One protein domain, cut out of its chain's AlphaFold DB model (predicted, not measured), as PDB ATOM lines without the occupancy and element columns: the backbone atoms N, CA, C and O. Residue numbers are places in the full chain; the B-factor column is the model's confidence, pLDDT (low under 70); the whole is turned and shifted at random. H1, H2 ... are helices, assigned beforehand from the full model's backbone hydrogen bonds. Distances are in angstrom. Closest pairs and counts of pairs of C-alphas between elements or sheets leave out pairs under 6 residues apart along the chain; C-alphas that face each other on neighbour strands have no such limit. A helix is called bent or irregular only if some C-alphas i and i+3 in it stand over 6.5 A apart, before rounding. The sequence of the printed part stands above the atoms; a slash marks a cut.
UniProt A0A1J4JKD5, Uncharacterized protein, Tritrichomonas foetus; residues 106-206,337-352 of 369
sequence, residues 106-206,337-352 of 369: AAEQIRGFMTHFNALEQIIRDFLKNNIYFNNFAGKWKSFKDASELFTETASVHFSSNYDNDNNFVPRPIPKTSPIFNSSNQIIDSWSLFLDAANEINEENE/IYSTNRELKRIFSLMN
ATOM      1  N   ALA A 106      44.999  11.682   7.352       50.91
ATOM      2  CA  ALA A 106      44.445  12.753   8.181       50.91
ATOM      3  C   ALA A 106      45.472  13.386   9.130       50.91
ATOM      4  O   ALA A 106      45.488  14.603   9.291       50.91
ATOM      5  N   ALA A 107      46.362  12.572   9.709       60.00
ATOM      6  CA  ALA A 107      47.439  13.072  10.551       60.00
ATOM      7  C   ALA A 107      48.483  13.846   9.732       60.00
ATOM      8  O   ALA A 107      48.989  14.850  10.207       60.00
ATOM      9  N   GLU A 108      48.793  13.446   8.496       69.69
ATOM     10  CA  GLU A 108      49.781  14.133   7.653       69.69
ATOM     11  C   GLU A 108      49.333  15.532   7.218       69.69
ATOM     12  O   GLU A 108      50.172  16.431   7.186       69.69
ATOM     13  N   GLN A 109      48.045  15.749   6.908       76.44
ATOM     14  CA  GLN A 109      47.586  17.070   6.447       76.44
ATOM     15  C   GLN A 109      47.559  18.126   7.556       76.44
ATOM     16  O   GLN A 109      47.784  19.296   7.266       76.44
ATOM     17  N   ILE A 110      47.311  17.725   8.808       86.75
ATOM     18  CA  ILE A 110      47.229  18.647   9.956       86.75
ATOM     19  C   ILE A 110      48.506  18.675  10.809       86.75
ATOM     20  O   ILE A 110      48.672  19.562  11.643       86.75
ATOM     21  N   ARG A 111      49.440  17.735  10.610       85.56
ATOM     22  CA  ARG A 111      50.664  17.613  11.422       85.56
ATOM     23  C   ARG A 111      51.563  18.846  11.365       85.56
ATOM     24  O   ARG A 111      52.175  19.171  12.381       85.56
ATOM     25  N   GLY A 112      51.659  19.507  10.211       85.94
ATOM     26  CA  GLY A 112      52.422  20.753  10.072       85.94
ATOM     27  C   GLY A 112      51.890  21.826  11.019       85.94
ATOM     28  O   GLY A 112      52.623  22.311  11.877       85.94
ATOM     29  N   PHE A 113      50.581  22.081  10.949       92.00
ATOM     30  CA  PHE A 113      49.879  22.975  11.869       92.00
ATOM     31  C   PHE A 113      50.101  22.594  13.339       92.00
ATOM     32  O   PHE A 113      50.540  23.435  14.113       92.00
ATOM     33  N   MET A 114      49.888  21.329  13.719       91.44
ATOM     34  CA  MET A 114      50.073  20.891  15.111       91.44
ATOM     35  C   MET A 114      51.506  21.101  15.621       91.44
ATOM     36  O   MET A 114      51.709  21.374  16.799       91.44
ATOM     37  N   THR A 115      52.508  20.964  14.749       91.75
ATOM     38  CA  THR A 115      53.918  21.155  15.119       91.75
ATOM     39  C   THR A 115      54.180  22.609  15.508       91.75
ATOM     40  O   THR A 115      54.690  22.861  16.599       91.75
ATOM     41  N   HIS A 116      53.770  23.552  14.658       92.75
ATOM     42  CA  HIS A 116      53.935  24.987  14.905       92.75
ATOM     43  C   HIS A 116      53.029  25.495  16.027       92.75
ATOM     44  O   HIS A 116      53.458  26.278  16.868       92.75
ATOM     45  N   PHE A 117      51.811  24.962  16.129       93.75
ATOM     46  CA  PHE A 117      50.903  25.259  17.231       93.75
ATOM     47  C   PHE A 117      51.502  24.868  18.591       93.75
ATOM     48  O   PHE A 117      51.472  25.663  19.525       93.75
ATOM     49  N   ASN A 118      52.099  23.677  18.709       92.94
ATOM     50  CA  ASN A 118      52.734  23.238  19.958       92.94
ATOM     51  C   ASN A 118      53.972  24.082  20.310       92.94
ATOM     52  O   ASN A 118      54.229  24.341  21.486       92.94
ATOM     53  N   ALA A 119      54.745  24.509  19.305       92.25
ATOM     54  CA  ALA A 119      55.864  25.424  19.511       92.25
ATOM     55  C   ALA A 119      55.371  26.791  20.017       92.25
ATOM     56  O   ALA A 119      55.869  27.292  21.028       92.25
ATOM     57  N   LEU A 120      54.330  27.337  19.381       93.50
ATOM     58  CA  LEU A 120      53.662  28.569  19.794       93.50
ATOM     59  C   LEU A 120      53.095  28.458  21.219       93.50
ATOM     60  O   LEU A 120      53.287  29.363  22.031       93.50
ATOM     61  N   GLU A 121      52.472  27.328  21.562       93.75
ATOM     62  CA  GLU A 121      51.972  27.057  22.911       93.75
ATOM     63  C   GLU A 121      53.086  27.112  23.953       93.75
ATOM     64  O   GLU A 121      52.910  27.719  25.012       93.75
ATOM     65  N   GLN A 122      54.231  26.493  23.668       92.75
ATOM     66  CA  GLN A 122      55.350  26.485  24.599       92.75
ATOM     67  C   GLN A 122      55.898  27.902  24.823       92.75
ATOM     68  O   GLN A 122      56.083  28.300  25.975       92.75
ATOM     69  N   ILE A 123      56.071  28.678  23.748       91.38
ATOM     70  CA  ILE A 123      56.529  30.077  23.794       91.38
ATOM     71  C   ILE A 123      55.577  30.931  24.643       91.38
ATOM     72  O   ILE A 123      56.005  31.619  25.573       91.38
ATOM     73  N   ILE A 124      54.271  30.846  24.382       90.88
ATOM     74  CA  ILE A 124      53.255  31.634  25.094       90.88
ATOM     75  C   ILE A 124      53.142  31.210  26.556       90.88
ATOM     76  O   ILE A 124      53.024  32.051  27.448       90.88
ATOM     77  N   ARG A 125      53.207  29.907  26.835       89.69
ATOM     78  CA  ARG A 125      53.165  29.393  28.204       89.69
ATOM     79  C   ARG A 125      54.346  29.900  29.024       89.69
ATOM     80  O   ARG A 125      54.162  30.227  30.196       89.69
ATOM     81  N   ASP A 126      55.540  29.945  28.446       87.38
ATOM     82  CA  ASP A 126      56.725  30.443  29.143       87.38
ATOM     83  C   ASP A 126      56.674  31.962  29.351       87.38
ATOM     84  O   ASP A 126      57.055  32.439  30.422       87.38
ATOM     85  N   PHE A 127      56.095  32.709  28.411       84.69
ATOM     86  CA  PHE A 127      55.828  34.136  28.583       84.69
ATOM     87  C   PHE A 127      54.820  34.419  29.705       84.69
ATOM     88  O   PHE A 127      55.109  35.192  30.619       84.69
ATOM     89  N   LEU A 128      53.663  33.752  29.695       85.00
ATOM     90  CA  LEU A 128      52.590  33.978  30.671       85.00
ATOM     91  C   LEU A 128      52.974  33.582  32.104       85.00
ATOM     92  O   LEU A 128      52.455  34.163  33.054       85.00
ATOM     93  N   LYS A 129      53.898  32.627  32.287       82.81
ATOM     94  CA  LYS A 129      54.460  32.314  33.616       82.81
ATOM     95  C   LYS A 129      55.182  33.508  34.236       82.81
ATOM     96  O   LYS A 129      55.141  33.666  35.452       82.81
ATOM     97  N   ASN A 130      55.850  34.305  33.407       72.81
ATOM     98  CA  ASN A 130      56.684  35.418  33.849       72.81
ATOM     99  C   ASN A 130      55.940  36.761  33.805       72.81
ATOM    100  O   ASN A 130      56.341  37.692  34.493       72.81
ATOM    101  N   ASN A 131      54.838  36.849  33.050       70.31
ATOM    102  CA  ASN A 131      54.114  38.093  32.794       70.31
ATOM    103  C   ASN A 131      52.602  37.932  33.043       70.31
ATOM    104  O   ASN A 131      51.790  37.873  32.120       70.31
ATOM    105  N   ILE A 132      52.215  37.882  34.323       64.00
ATOM    106  CA  ILE A 132      50.832  37.608  34.777       64.00
ATOM    107  C   ILE A 132      49.854  38.752  34.427       64.00
ATOM    108  O   ILE A 132      48.639  38.572  34.441       64.00
ATOM    109  N   TYR A 133      50.357  39.939  34.081       64.25
ATOM    110  CA  TYR A 133      49.529  41.120  33.817       64.25
ATOM    111  C   TYR A 133      48.808  41.091  32.456       64.25
ATOM    112  O   TYR A 133      47.836  41.821  32.265       64.25
ATOM    113  N   PHE A 134      49.185  40.186  31.547       73.00
ATOM    114  CA  PHE A 134      48.607  40.059  30.202       73.00
ATOM    115  C   PHE A 134      47.330  39.197  30.171       73.00
ATOM    116  O   PHE A 134      47.197  38.256  29.385       73.00
ATOM    117  N   ASN A 135      46.357  39.513  31.030       77.25
ATOM    118  CA  ASN A 135      45.117  38.735  31.164       77.25
ATOM    119  C   ASN A 135      44.268  38.716  29.882       77.25
ATOM    120  O   ASN A 135      43.658  37.690  29.571       77.25
ATOM    121  N   ASN A 136      44.235  39.824  29.132       82.75
ATOM    122  CA  ASN A 136      43.523  39.891  27.852       82.75
ATOM    123  C   ASN A 136      44.140  38.907  26.843       82.75
ATOM    124  O   ASN A 136      43.446  38.026  26.334       82.75
ATOM    125  N   PHE A 137      45.462  38.978  26.652       87.94
ATOM    126  CA  PHE A 137      46.214  38.068  25.785       87.94
ATOM    127  C   PHE A 137      46.055  36.598  26.196       87.94
ATOM    128  O   PHE A 137      45.755  35.754  25.354       87.94
ATOM    129  N   ALA A 138      46.149  36.284  27.493       88.00
ATOM    130  CA  ALA A 138      45.940  34.928  28.002       88.00
ATOM    131  C   ALA A 138      44.535  34.386  27.675       88.00
ATOM    132  O   ALA A 138      44.380  33.214  27.321       88.00
ATOM    133  N   GLY A 139      43.509  35.239  27.760       90.75
ATOM    134  CA  GLY A 139      42.139  34.896  27.380       90.75
ATOM    135  C   GLY A 139      41.990  34.614  25.883       90.75
ATOM    136  O   GLY A 139      41.370  33.616  25.510       90.75
ATOM    137  N   LYS A 140      42.588  35.452  25.024       93.75
ATOM    138  CA  LYS A 140      42.574  35.256  23.563       93.75
ATOM    139  C   LYS A 140      43.340  34.003  23.145       93.75
ATOM    140  O   LYS A 140      42.809  33.207  22.375       93.75
ATOM    141  N   TRP A 141      44.518  33.769  23.727       94.56
ATOM    142  CA  TRP A 141      45.286  32.540  23.527       94.56
ATOM    143  C   TRP A 141      44.485  31.297  23.916       94.56
ATOM    144  O   TRP A 141      44.404  30.349  23.139       94.56
ATOM    145  N   LYS A 142      43.836  31.302  25.088       94.00
ATOM    146  CA  LYS A 142      42.999  30.178  25.520       94.00
ATOM    147  C   LYS A 142      41.870  29.901  24.526       94.00
ATOM    148  O   LYS A 142      41.668  28.753  24.149       94.00
ATOM    149  N   SER A 143      41.176  30.944  24.068       94.88
ATOM    150  CA  SER A 143      40.117  30.795  23.065       94.88
ATOM    151  C   SER A 143      40.638  30.190  21.759       94.88
ATOM    152  O   SER A 143      39.957  29.354  21.172       94.88
ATOM    153  N   PHE A 144      41.822  30.608  21.303       96.50
ATOM    154  CA  PHE A 144      42.449  30.054  20.105       96.50
ATOM    155  C   PHE A 144      42.895  28.602  20.303       96.50
ATOM    156  O   PHE A 144      42.697  27.771  19.417       96.50
ATOM    157  N   LYS A 145      43.430  28.267  21.479       95.75
ATOM    158  CA  LYS A 145      43.799  26.897  21.832       95.75
ATOM    159  C   LYS A 145      42.592  25.960  21.832       95.75
ATOM    160  O   LYS A 145      42.626  24.943  21.144       95.75
ATOM    161  N   ASP A 146      41.521  26.330  22.529       95.12
ATOM    162  CA  ASP A 146      40.301  25.520  22.613       95.12
ATOM    163  C   ASP A 146      39.691  25.300  21.208       95.12
ATOM    164  O   ASP A 146      39.286  24.190  20.851       95.12
ATOM    165  N   ALA A 147      39.692  26.339  20.361       95.56
ATOM    166  CA  ALA A 147      39.241  26.236  18.972       95.56
ATOM    167  C   ALA A 147      40.165  25.360  18.106       95.56
ATOM    168  O   ALA A 147      39.683  24.615  17.252       95.56
ATOM    169  N   SER A 148      41.479  25.417  18.333       93.88
ATOM    170  CA  SER A 148      42.477  24.614  17.616       93.88
ATOM    171  C   SER A 148      42.362  23.125  17.931       93.88
ATOM    172  O   SER A 148      42.469  22.298  17.023       93.88
ATOM    173  N   GLU A 149      42.093  22.767  19.187       93.06
ATOM    174  CA  GLU A 149      41.849  21.380  19.598       93.06
ATOM    175  C   GLU A 149      40.596  20.815  18.909       93.06
ATOM    176  O   GLU A 149      40.662  19.771  18.250       93.06
ATOM    177  N   LEU A 150      39.480  21.553  18.954       92.44
ATOM    178  CA  LEU A 150      38.229  21.164  18.294       92.44
ATOM    179  C   LEU A 150      38.376  21.075  16.765       92.44
ATOM    180  O   LEU A 150      37.852  20.157  16.120       92.44
ATOM    181  N   PHE A 151      39.087  22.029  16.161       93.69
ATOM    182  CA  PHE A 151      39.387  22.007  14.734       93.69
ATOM    183  C   PHE A 151      40.220  20.784  14.361       93.69
ATOM    184  O   PHE A 151      39.869  20.080  13.421       93.69
ATOM    185  N   THR A 152      41.266  20.472  15.123       90.44
ATOM    186  CA  THR A 152      42.131  19.311  14.871       90.44
ATOM    187  C   THR A 152      41.337  18.004  14.912       90.44
ATOM    188  O   THR A 152      41.491  17.161  14.023       90.44
ATOM    189  N   GLU A 153      40.444  17.839  15.891       88.88
ATOM    190  CA  GLU A 153      39.581  16.657  16.004       88.88
ATOM    191  C   GLU A 153      38.649  16.518  14.790       88.88
ATOM    192  O   GLU A 153      38.630  15.492  14.104       88.88
ATOM    193  N   THR A 154      37.906  17.579  14.478       89.62
ATOM    194  CA  THR A 154      36.930  17.571  13.379       89.62
ATOM    195  C   THR A 154      37.589  17.478  11.999       89.62
ATOM    196  O   THR A 154      37.078  16.776  11.121       89.62
ATOM    197  N   ALA A 155      38.743  18.121  11.802       86.31
ATOM    198  CA  ALA A 155      39.524  18.062  10.570       86.31
ATOM    199  C   ALA A 155      40.110  16.664  10.356       86.31
ATOM    200  O   ALA A 155      40.056  16.145   9.242       86.31
ATOM    201  N   SER A 156      40.579  16.005  11.422       84.94
ATOM    202  CA  SER A 156      41.058  14.619  11.351       84.94
ATOM    203  C   SER A 156      39.985  13.678  10.800       84.94
ATOM    204  O   SER A 156      40.245  12.878   9.900       84.94
ATOM    205  N   VAL A 157      38.750  13.802  11.298       83.69
ATOM    206  CA  VAL A 157      37.603  13.014  10.815       83.69
ATOM    207  C   VAL A 157      37.266  13.365   9.364       83.69
ATOM    208  O   VAL A 157      37.013  12.471   8.552       83.69
ATOM    209  N   HIS A 158      37.293  14.652   9.010       83.44
ATOM    210  CA  HIS A 158      37.006  15.117   7.654       83.44
ATOM    211  C   HIS A 158      38.009  14.574   6.625       83.44
ATOM    212  O   HIS A 158      37.608  14.024   5.599       83.44
ATOM    213  N   PHE A 159      39.310  14.668   6.903       79.19
ATOM    214  CA  PHE A 159      40.341  14.155   6.001       79.19
ATOM    215  C   PHE A 159      40.350  12.629   5.933       79.19
ATOM    216  O   PHE A 159      40.541  12.070   4.856       79.19
ATOM    217  N   SER A 160      40.075  11.944   7.047       75.00
ATOM    218  CA  SER A 160      40.019  10.480   7.066       75.00
ATOM    219  C   SER A 160      38.822   9.903   6.306       75.00
ATOM    220  O   SER A 160      38.873   8.735   5.936       75.00
ATOM    221  N   SER A 161      37.747  10.674   6.109       69.94
ATOM    222  CA  SER A 161      36.515  10.214   5.447       69.94
ATOM    223  C   SER A 161      36.421  10.594   3.966       69.94
ATOM    224  O   SER A 161      35.647   9.974   3.243       69.94
ATOM    225  N   ASN A 162      37.197  11.583   3.504       62.41
ATOM    226  CA  ASN A 162      37.092  12.125   2.141       62.41
ATOM    227  C   ASN A 162      38.301  11.838   1.232       62.41
ATOM    228  O   ASN A 162      38.209  12.085   0.031       62.41
ATOM    229  N   TYR A 163      39.416  11.327   1.762       61.78
ATOM    230  CA  TYR A 163      40.601  10.961   0.975       61.78
ATOM    231  C   TYR A 163      40.709   9.437   0.796       61.78
ATOM    232  O   TYR A 163      41.555   8.793   1.418       61.78
ATOM    233  N   ASP A 164      39.878   8.867  -0.081       51.59
ATOM    234  CA  ASP A 164      40.090   7.518  -0.626       51.59
ATOM    235  C   ASP A 164      40.934   7.566  -1.918       51.59
ATOM    236  O   ASP A 164      40.929   8.551  -2.650       51.59
ATOM    237  N   ASN A 165      41.696   6.492  -2.145       47.84
ATOM    238  CA  ASN A 165      42.885   6.293  -3.001       47.84
ATOM    239  C   ASN A 165      42.888   6.725  -4.488       47.84
ATOM    240  O   ASN A 165      43.875   6.434  -5.167       47.84
ATOM    241  N   ASP A 166      41.884   7.412  -5.020       47.66
ATOM    242  CA  ASP A 166      41.877   7.773  -6.440       47.66
ATOM    243  C   ASP A 166      42.509   9.151  -6.670       47.66
ATOM    244  O   ASP A 166      42.111  10.152  -6.079       47.66
ATOM    245  N   ASN A 167      43.501   9.204  -7.566       50.50
ATOM    246  CA  ASN A 167      44.335  10.368  -7.920       50.50
ATOM    247  C   ASN A 167      43.575  11.612  -8.446       50.50
ATOM    248  O   ASN A 167      44.204  12.563  -8.898       50.50
ATOM    249  N   ASN A 168      42.244  11.635  -8.359       52.16
ATOM    250  CA  ASN A 168      41.376  12.754  -8.707       52.16
ATOM    251  C   ASN A 168      40.624  13.251  -7.463       52.16
ATOM    252  O   ASN A 168      39.396  13.174  -7.384       52.16
ATOM    253  N   PHE A 169      41.356  13.768  -6.473       58.31
ATOM    254  CA  PHE A 169      40.738  14.471  -5.351       58.31
ATOM    255  C   PHE A 169      40.190  15.819  -5.838       58.31
ATOM    256  O   PHE A 169      40.943  16.768  -6.054       58.31
ATOM    257  N   VAL A 170      38.872  15.902  -6.019       58.06
ATOM    258  CA  VAL A 170      38.163  17.175  -6.186       58.06
ATOM    259  C   VAL A 170      37.574  17.539  -4.822       58.06
ATOM    260  O   VAL A 170      36.632  16.867  -4.385       58.06
ATOM    261  N   PRO A 171      38.098  18.564  -4.122       61.22
ATOM    262  CA  PRO A 171      37.559  18.960  -2.833       61.22
ATOM    263  C   PRO A 171      36.100  19.400  -3.000       61.22
ATOM    264  O   PRO A 171      35.796  20.331  -3.753       61.22
ATOM    265  N   ARG A 172      35.177  18.721  -2.313       64.19
ATOM    266  CA  ARG A 172      33.761  19.107  -2.322       64.19
ATOM    267  C   ARG A 172      33.537  20.264  -1.347       64.19
ATOM    268  O   ARG A 172      34.127  20.246  -0.269       64.19
ATOM    269  N   PRO A 173      32.656  21.226  -1.674       69.00
ATOM    270  CA  PRO A 173      32.291  22.287  -0.746       69.00
ATOM    271  C   PRO A 173      31.787  21.706   0.577       69.00
ATOM    272  O   PRO A 173      30.934  20.813   0.592       69.00
ATOM    273  N   ILE A 174      32.299  22.230   1.686       79.31
ATOM    274  CA  ILE A 174      31.909  21.788   3.022       79.31
ATOM    275  C   ILE A 174      30.489  22.299   3.345       79.31
ATOM    276  O   ILE A 174      30.237  23.504   3.258       79.31
ATOM    277  N   PRO A 175      29.549  21.430   3.770       81.81
ATOM    278  CA  PRO A 175      28.219  21.861   4.192       81.81
ATOM    279  C   PRO A 175      28.276  22.759   5.431       81.81
ATOM    280  O   PRO A 175      28.942  22.419   6.410       81.81
ATOM    281  N   LYS A 176      27.491  23.846   5.441       84.00
ATOM    282  CA  LYS A 176      27.425  24.804   6.564       84.00
ATOM    283  C   LYS A 176      26.996  24.192   7.902       84.00
ATOM    284  O   LYS A 176      27.271  24.750   8.951       84.00
ATOM    285  N   THR A 177      26.300  23.061   7.869       83.94
ATOM    286  CA  THR A 177      25.831  22.338   9.059       83.94
ATOM    287  C   THR A 177      26.835  21.309   9.574       83.94
ATOM    288  O   THR A 177      26.584  20.670  10.593       83.94
ATOM    289  N   SER A 178      27.953  21.101   8.872       86.06
ATOM    290  CA  SER A 178      28.934  20.088   9.254       86.06
ATOM    291  C   SER A 178      29.779  20.537  10.458       86.06
ATOM    292  O   SER A 178      30.086  21.725  10.585       86.06
ATOM    293  N   PRO A 179      30.222  19.603  11.322       87.38
ATOM    294  CA  PRO A 179      31.097  19.927  12.451       87.38
ATOM    295  C   PRO A 179      32.386  20.642  12.032       87.38
ATOM    296  O   PRO A 179      32.788  21.600  12.684       87.38
ATOM    297  N   ILE A 180      32.980  20.231  10.904       89.31
ATOM    298  CA  ILE A 180      34.190  20.850  10.349       89.31
ATOM    299  C   ILE A 180      33.946  22.289   9.873       89.31
ATOM    300  O   ILE A 180      34.829  23.125  10.008       89.31
ATOM    301  N   PHE A 181      32.753  22.628   9.372       90.94
ATOM    302  CA  PHE A 181      32.424  24.014   9.014       90.94
ATOM    303  C   PHE A 181      32.378  24.919  10.249       90.94
ATOM    304  O   PHE A 181      32.885  26.039  10.222       90.94
ATOM    305  N   ASN A 182      31.776  24.432  11.336       91.75
ATOM    306  CA  ASN A 182      31.652  25.193  12.576       91.75
ATOM    307  C   ASN A 182      33.011  25.394  13.251       91.75
ATOM    308  O   ASN A 182      33.335  26.520  13.620       91.75
ATOM    309  N   SER A 183      33.820  24.338  13.360       93.44
ATOM    310  CA  SER A 183      35.169  24.441  13.923       93.44
ATOM    311  C   SER A 183      36.097  25.298  13.056       93.44
ATOM    312  O   SER A 183      36.899  26.047  13.601       93.44
ATOM    313  N   SER A 184      35.936  25.267  11.726       93.75
ATOM    314  CA  SER A 184      36.651  26.142  10.782       93.75
ATOM    315  C   SER A 184      36.375  27.628  11.025       93.75
ATOM    316  O   SER A 184      37.313  28.415  11.077       93.75
ATOM    317  N   ASN A 185      35.110  28.022  11.223       93.75
ATOM    318  CA  ASN A 185      34.797  29.413  11.577       93.75
ATOM    319  C   ASN A 185      35.405  29.783  12.935       93.75
ATOM    320  O   ASN A 185      36.047  30.817  13.064       93.75
ATOM    321  N   GLN A 186      35.259  28.910  13.937       94.38
ATOM    322  CA  GLN A 186      35.753  29.183  15.289       94.38
ATOM    323  C   GLN A 186      37.273  29.354  15.346       94.38
ATOM    324  O   GLN A 186      37.753  30.260  16.029       94.38
ATOM    325  N   ILE A 187      38.045  28.517  14.642       95.44
ATOM    326  CA  ILE A 187      39.504  28.666  14.613       95.44
ATOM    327  C   ILE A 187      39.920  29.931  13.854       95.44
ATOM    328  O   ILE A 187      40.836  30.603  14.302       95.44
ATOM    329  N   ILE A 188      39.237  30.310  12.766       94.75
ATOM    330  CA  ILE A 188      39.528  31.555  12.033       94.75
ATOM    331  C   ILE A 188      39.240  32.780  12.909       94.75
ATOM    332  O   ILE A 188      40.100  33.649  13.043       94.75
ATOM    333  N   ASP A 189      38.072  32.824  13.553       95.00
ATOM    334  CA  ASP A 189      37.674  33.942  14.413       95.00
ATOM    335  C   ASP A 189      38.617  34.080  15.617       95.00
ATOM    336  O   ASP A 189      39.102  35.169  15.928       95.00
ATOM    337  N   SER A 190      38.920  32.968  16.293       95.31
ATOM    338  CA  SER A 190      39.824  32.976  17.449       95.31
ATOM    339  C   SER A 190      41.281  33.238  17.066       95.31
ATOM    340  O   SER A 190      41.982  33.898  17.832       95.31
ATOM    341  N   TRP A 191      41.723  32.801  15.881       95.56
ATOM    342  CA  TRP A 191      43.037  33.137  15.335       95.56
ATOM    343  C   TRP A 191      43.159  34.636  15.084       95.56
ATOM    344  O   TRP A 191      44.111  35.242  15.558       95.56
ATOM    345  N   SER A 192      42.166  35.257  14.439       93.94
ATOM    346  CA  SER A 192      42.147  36.711  14.224       93.94
ATOM    347  C   SER A 192      42.239  37.480  15.543       93.94
ATOM    348  O   SER A 192      43.073  38.364  15.685       93.94
ATOM    349  N   LEU A 193      41.434  37.100  16.540       93.81
ATOM    350  CA  LEU A 193      41.453  37.755  17.852       93.81
ATOM    351  C   LEU A 193      42.775  37.559  18.605       93.81
ATOM    352  O   LEU A 193      43.160  38.412  19.404       93.81
ATOM    353  N   PHE A 194      43.435  36.419  18.410       94.56
ATOM    354  CA  PHE A 194      44.762  36.176  18.962       94.56
ATOM    355  C   PHE A 194      45.825  37.026  18.256       94.56
ATOM    356  O   PHE A 194      46.670  37.596  18.940       94.56
ATOM    357  N   LEU A 195      45.762  37.154  16.927       93.12
ATOM    358  CA  LEU A 195      46.671  38.006  16.158       93.12
ATOM    359  C   LEU A 195      46.571  39.473  16.580       93.12
ATOM    360  O   LEU A 195      47.603  40.105  16.781       93.12
ATOM    361  N   ASP A 196      45.357  39.985  16.781       90.50
ATOM    362  CA  ASP A 196      45.149  41.350  17.276       90.50
ATOM    363  C   ASP A 196      45.841  41.549  18.636       90.50
ATOM    364  O   ASP A 196      46.617  42.483  18.813       90.50
ATOM    365  N   ALA A 197      45.653  40.612  19.571       89.56
ATOM    366  CA  ALA A 197      46.293  40.674  20.886       89.56
ATOM    367  C   ALA A 197      47.823  40.477  20.834       89.56
ATOM    368  O   ALA A 197      48.544  41.012  21.671       89.56
ATOM    369  N   ALA A 198      48.336  39.704  19.874       89.62
ATOM    370  CA  ALA A 198      49.773  39.556  19.654       89.62
ATOM    371  C   ALA A 198      50.394  40.841  19.080       89.62
ATOM    372  O   ALA A 198      51.512  41.200  19.445       89.62
ATOM    373  N   ASN A 199      49.659  41.559  18.227       87.62
ATOM    374  CA  ASN A 199      50.079  42.859  17.710       87.62
ATOM    375  C   ASN A 199      50.099  43.928  18.808       87.62
ATOM    376  O   ASN A 199      51.060  44.686  18.867       87.62
ATOM    377  N   GLU A 200      49.124  43.932  19.725       85.69
ATOM    378  CA  GLU A 200      49.145  44.811  20.910       85.69
ATOM    379  C   GLU A 200      50.440  44.624  21.729       85.69
ATOM    380  O   GLU A 200      51.073  45.599  22.123       85.69
ATOM    381  N   ILE A 201      50.898  43.379  21.918       82.38
ATOM    382  CA  ILE A 201      52.176  43.097  22.602       82.38
ATOM    383  C   ILE A 201      53.377  43.634  21.813       82.38
ATOM    384  O   ILE A 201      54.339  44.129  22.405       82.38
ATOM    385  N   ASN A 202      53.345  43.535  20.482       80.50
ATOM    386  CA  ASN A 202      54.407  44.074  19.634       80.50
ATOM    387  C   ASN A 202      54.484  45.607  19.732       80.50
ATOM    388  O   ASN A 202      55.583  46.147  19.839       80.50
ATOM    389  N   GLU A 203      53.340  46.293  19.757       79.31
ATOM    390  CA  GLU A 203      53.259  47.747  19.948       79.31
ATOM    391  C   GLU A 203      53.729  48.166  21.349       79.31
ATOM    392  O   GLU A 203      54.505  49.112  21.493       79.31
ATOM    393  N   GLU A 204      53.343  47.428  22.393       74.44
ATOM    394  CA  GLU A 204      53.862  47.658  23.746       74.44
ATOM    395  C   GLU A 204      55.387  47.483  23.824       74.44
ATOM    396  O   GLU A 204      56.041  48.148  24.628       74.44
ATOM    397  N   ASN A 205      55.981  46.654  22.965       70.69
ATOM    398  CA  ASN A 205      57.427  46.492  22.924       70.69
ATOM    399  C   ASN A 205      58.175  47.670  22.306       70.69
ATOM    400  O   ASN A 205      59.282  47.979  22.748       70.69
ATOM    401  N   GLU A 206      57.575  48.380  21.352       70.25
ATOM    402  CA  GLU A 206      58.156  49.640  20.879       70.25
ATOM    403  C   GLU A 206      58.267  50.665  22.018       70.25
ATOM    404  O   GLU A 206      59.258  51.396  22.100       70.25
ATOM    405  N   ILE A 337      53.835  32.285  14.535       94.00
ATOM    406  CA  ILE A 337      52.610  32.865  13.968       94.00
ATOM    407  C   ILE A 337      52.599  32.719  12.443       94.00
ATOM    408  O   ILE A 337      51.635  32.183  11.891       94.00
ATOM    409  N   TYR A 338      53.673  33.122  11.757       92.69
ATOM    410  CA  TYR A 338      53.783  32.982  10.301       92.69
ATOM    411  C   TYR A 338      53.691  31.520   9.864       92.69
ATOM    412  O   TYR A 338      52.970  31.193   8.915       92.69
ATOM    413  N   SER A 339      54.383  30.629  10.576       92.88
ATOM    414  CA  SER A 339      54.391  29.198  10.267       92.88
ATOM    415  C   SER A 339      53.015  28.558  10.490       92.88
ATOM    416  O   SER A 339      52.514  27.839   9.623       92.88
ATOM    417  N   THR A 340      52.349  28.898  11.594       93.31
ATOM    418  CA  THR A 340      50.984  28.451  11.912       93.31
ATOM    419  C   THR A 340      49.982  28.954  10.870       93.31
ATOM    420  O   THR A 340      49.194  28.168  10.344       93.31
ATOM    421  N   ASN A 341      50.050  30.238  10.499       94.12
ATOM    422  CA  ASN A 341      49.177  30.846   9.492       94.12
ATOM    423  C   ASN A 341      49.346  30.195   8.113       94.12
ATOM    424  O   ASN A 341      48.368  29.918   7.417       94.12
ATOM    425  N   ARG A 342      50.593  29.906   7.724       92.62
ATOM    426  CA  ARG A 342      50.912  29.211   6.472       92.62
ATOM    427  C   ARG A 342      50.283  27.820   6.425       92.62
ATOM    428  O   ARG A 342      49.686  27.457   5.409       92.62
ATOM    429  N   GLU A 343      50.399  27.053   7.505       92.56
ATOM    430  CA  GLU A 343      49.824  25.708   7.579       92.56
ATOM    431  C   GLU A 343      48.292  25.739   7.637       92.56
ATOM    432  O   GLU A 343      47.648  24.964   6.931       92.56
ATOM    433  N   LEU A 344      47.686  26.684   8.366       92.62
ATOM    434  CA  LEU A 344      46.235  26.894   8.329       92.62
ATOM    435  C   LEU A 344      45.759  27.206   6.908       92.62
ATOM    436  O   LEU A 344      44.874  26.519   6.398       92.62
ATOM    437  N   LYS A 345      46.390  28.166   6.219       91.88
ATOM    438  CA  LYS A 345      46.065  28.515   4.825       91.88
ATOM    439  C   LYS A 345      46.141  27.299   3.899       91.88
ATOM    440  O   LYS A 345      45.260  27.101   3.061       91.88
ATOM    441  N   ARG A 346      47.159  26.448   4.072       89.81
ATOM    442  CA  ARG A 346      47.294  25.182   3.339       89.81
ATOM    443  C   ARG A 346      46.131  24.229   3.635       89.81
ATOM    444  O   ARG A 346      45.532  23.711   2.695       89.81
ATOM    445  N   ILE A 347      45.806  23.993   4.906       89.56
ATOM    446  CA  ILE A 347      44.725  23.084   5.320       89.56
ATOM    447  C   ILE A 347      43.375  23.568   4.774       89.56
ATOM    448  O   ILE A 347      42.637  22.783   4.176       89.56
ATOM    449  N   PHE A 348      43.072  24.861   4.898       90.31
ATOM    450  CA  PHE A 348      41.842  25.449   4.366       90.31
ATOM    451  C   PHE A 348      41.762  25.373   2.839       90.31
ATOM    452  O   PHE A 348      40.700  25.055   2.299       90.31
ATOM    453  N   SER A 349      42.887  25.543   2.135       87.62
ATOM    454  CA  SER A 349      42.950  25.319   0.688       87.62
ATOM    455  C   SER A 349      42.644  23.866   0.309       87.62
ATOM    456  O   SER A 349      41.922  23.641  -0.661       87.62
ATOM    457  N   LEU A 350      43.142  22.881   1.066       84.88
ATOM    458  CA  LEU A 350      42.852  21.456   0.831       84.88
ATOM    459  C   LEU A 350      41.378  21.107   1.070       84.88
ATOM    460  O   LEU A 350      40.857  20.179   0.454       84.88
ATOM    461  N   MET A 351      40.716  21.851   1.952       84.69
ATOM    462  CA  MET A 351      39.289  21.728   2.245       84.69
ATOM    463  C   MET A 351      38.393  22.525   1.286       84.69
ATOM    464  O   MET A 351      37.172  22.409   1.374       84.69
ATOM    465  N   ASN A 352      38.972  23.336   0.389       83.50
ATOM    466  CA  ASN A 352      38.250  24.324  -0.423       83.50
ATOM    467  C   ASN A 352      37.331  25.212   0.438       83.50
ATOM    468  O   ASN A 352      36.146  25.403   0.155       83.50
TER     469      ASN A 352
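This is residues 106 to 206 and 337 to 352 of the 369 residues of an uncharacterized protein of Tritrichomonas foetus (UniProt A0A1J4JKD5). Three long helices, H1, H2 and H3, run up and down in a bundle, and a shorter fourth, H4, lies along part of H1, so that H1 has H2 and H4 as neighbours, and H3 packs on H2. The helices are mostly aligned, H3 and H4 come near each other without touching, and the long link of residues 163 to 178, with no named element, loops out at one end of the bundle. The printed part has 117 residues with four named helices, in the order H1, H2, H3, H4, and no named strand; the class is all helix. The whole is only just compact, close to loose, with a radius of gyration of the C-alphas of 15.8 A, and it is only just a rod, spanning 51 by 25 by 22 A.

H2, residues 135 to 162, and H3, residues 179 to 206, are the longest helices and form a helical hairpin. They touch, the closest C-alphas being those of Phe 144 and Ser 190, 4.7 A apart, and run opposite ways at a shallow tilt of 33 degrees, only just short of steep. H1, residues 106 to 130, forms a helical hairpin with H2: they touch, closest at the C-alphas of Ala 106 and Phe 159, 4.9 A apart, and run opposite ways at a shallow tilt of 12 degrees. H4, residues 337 to 350, touches H1, which meets it with residues 109 to 120 alone; the closest C-alphas, of Phe 113 and Glu 343, are 5.1 A apart, and the two run opposite ways at a shallow tilt of 25 degrees. H3 and H4 are near each other, their closest C-alphas 8.2 A apart. H1 and H3 are apart, as are H2 and H4. The four helices make an up and down bundle, each running against the one before it in the chain. Every O i to N i+4 pair is within hydrogen-bond range in H2, H3 and H4, and 17 of 21 are in H1.

H3 measures 41.1 A from first to last C-alpha, H2 40.2 A, H1 36.4 A and H4 19.9 A. C-alpha 106, where H1 begins, is at (44.445, 12.753, 8.181). H1 is irregular, with C-alphas 109 and 112 7.1 A apart, and has a kink of 41 degrees near residue 113. H2 begins at C-alpha 135, (45.117, 38.735, 31.164), and H4 ends at C-alpha 350, (42.852, 21.456, 0.831).

The two C-alphas farthest apart, of Tyr 133 and Asp 166, are 52.8 A from each other. The link H1 to H2 is tight, with 4 residues, and the link H2 to H3 is long, with 16. Residues 207 to 336 are not printed, and C-alphas 206 and 337 are 19.0 A apart across the cut. The mean pLDDT of the printed part is 84.0, and it is under 70 at residues 106 to 108, 132 to 133 and 161 to 173.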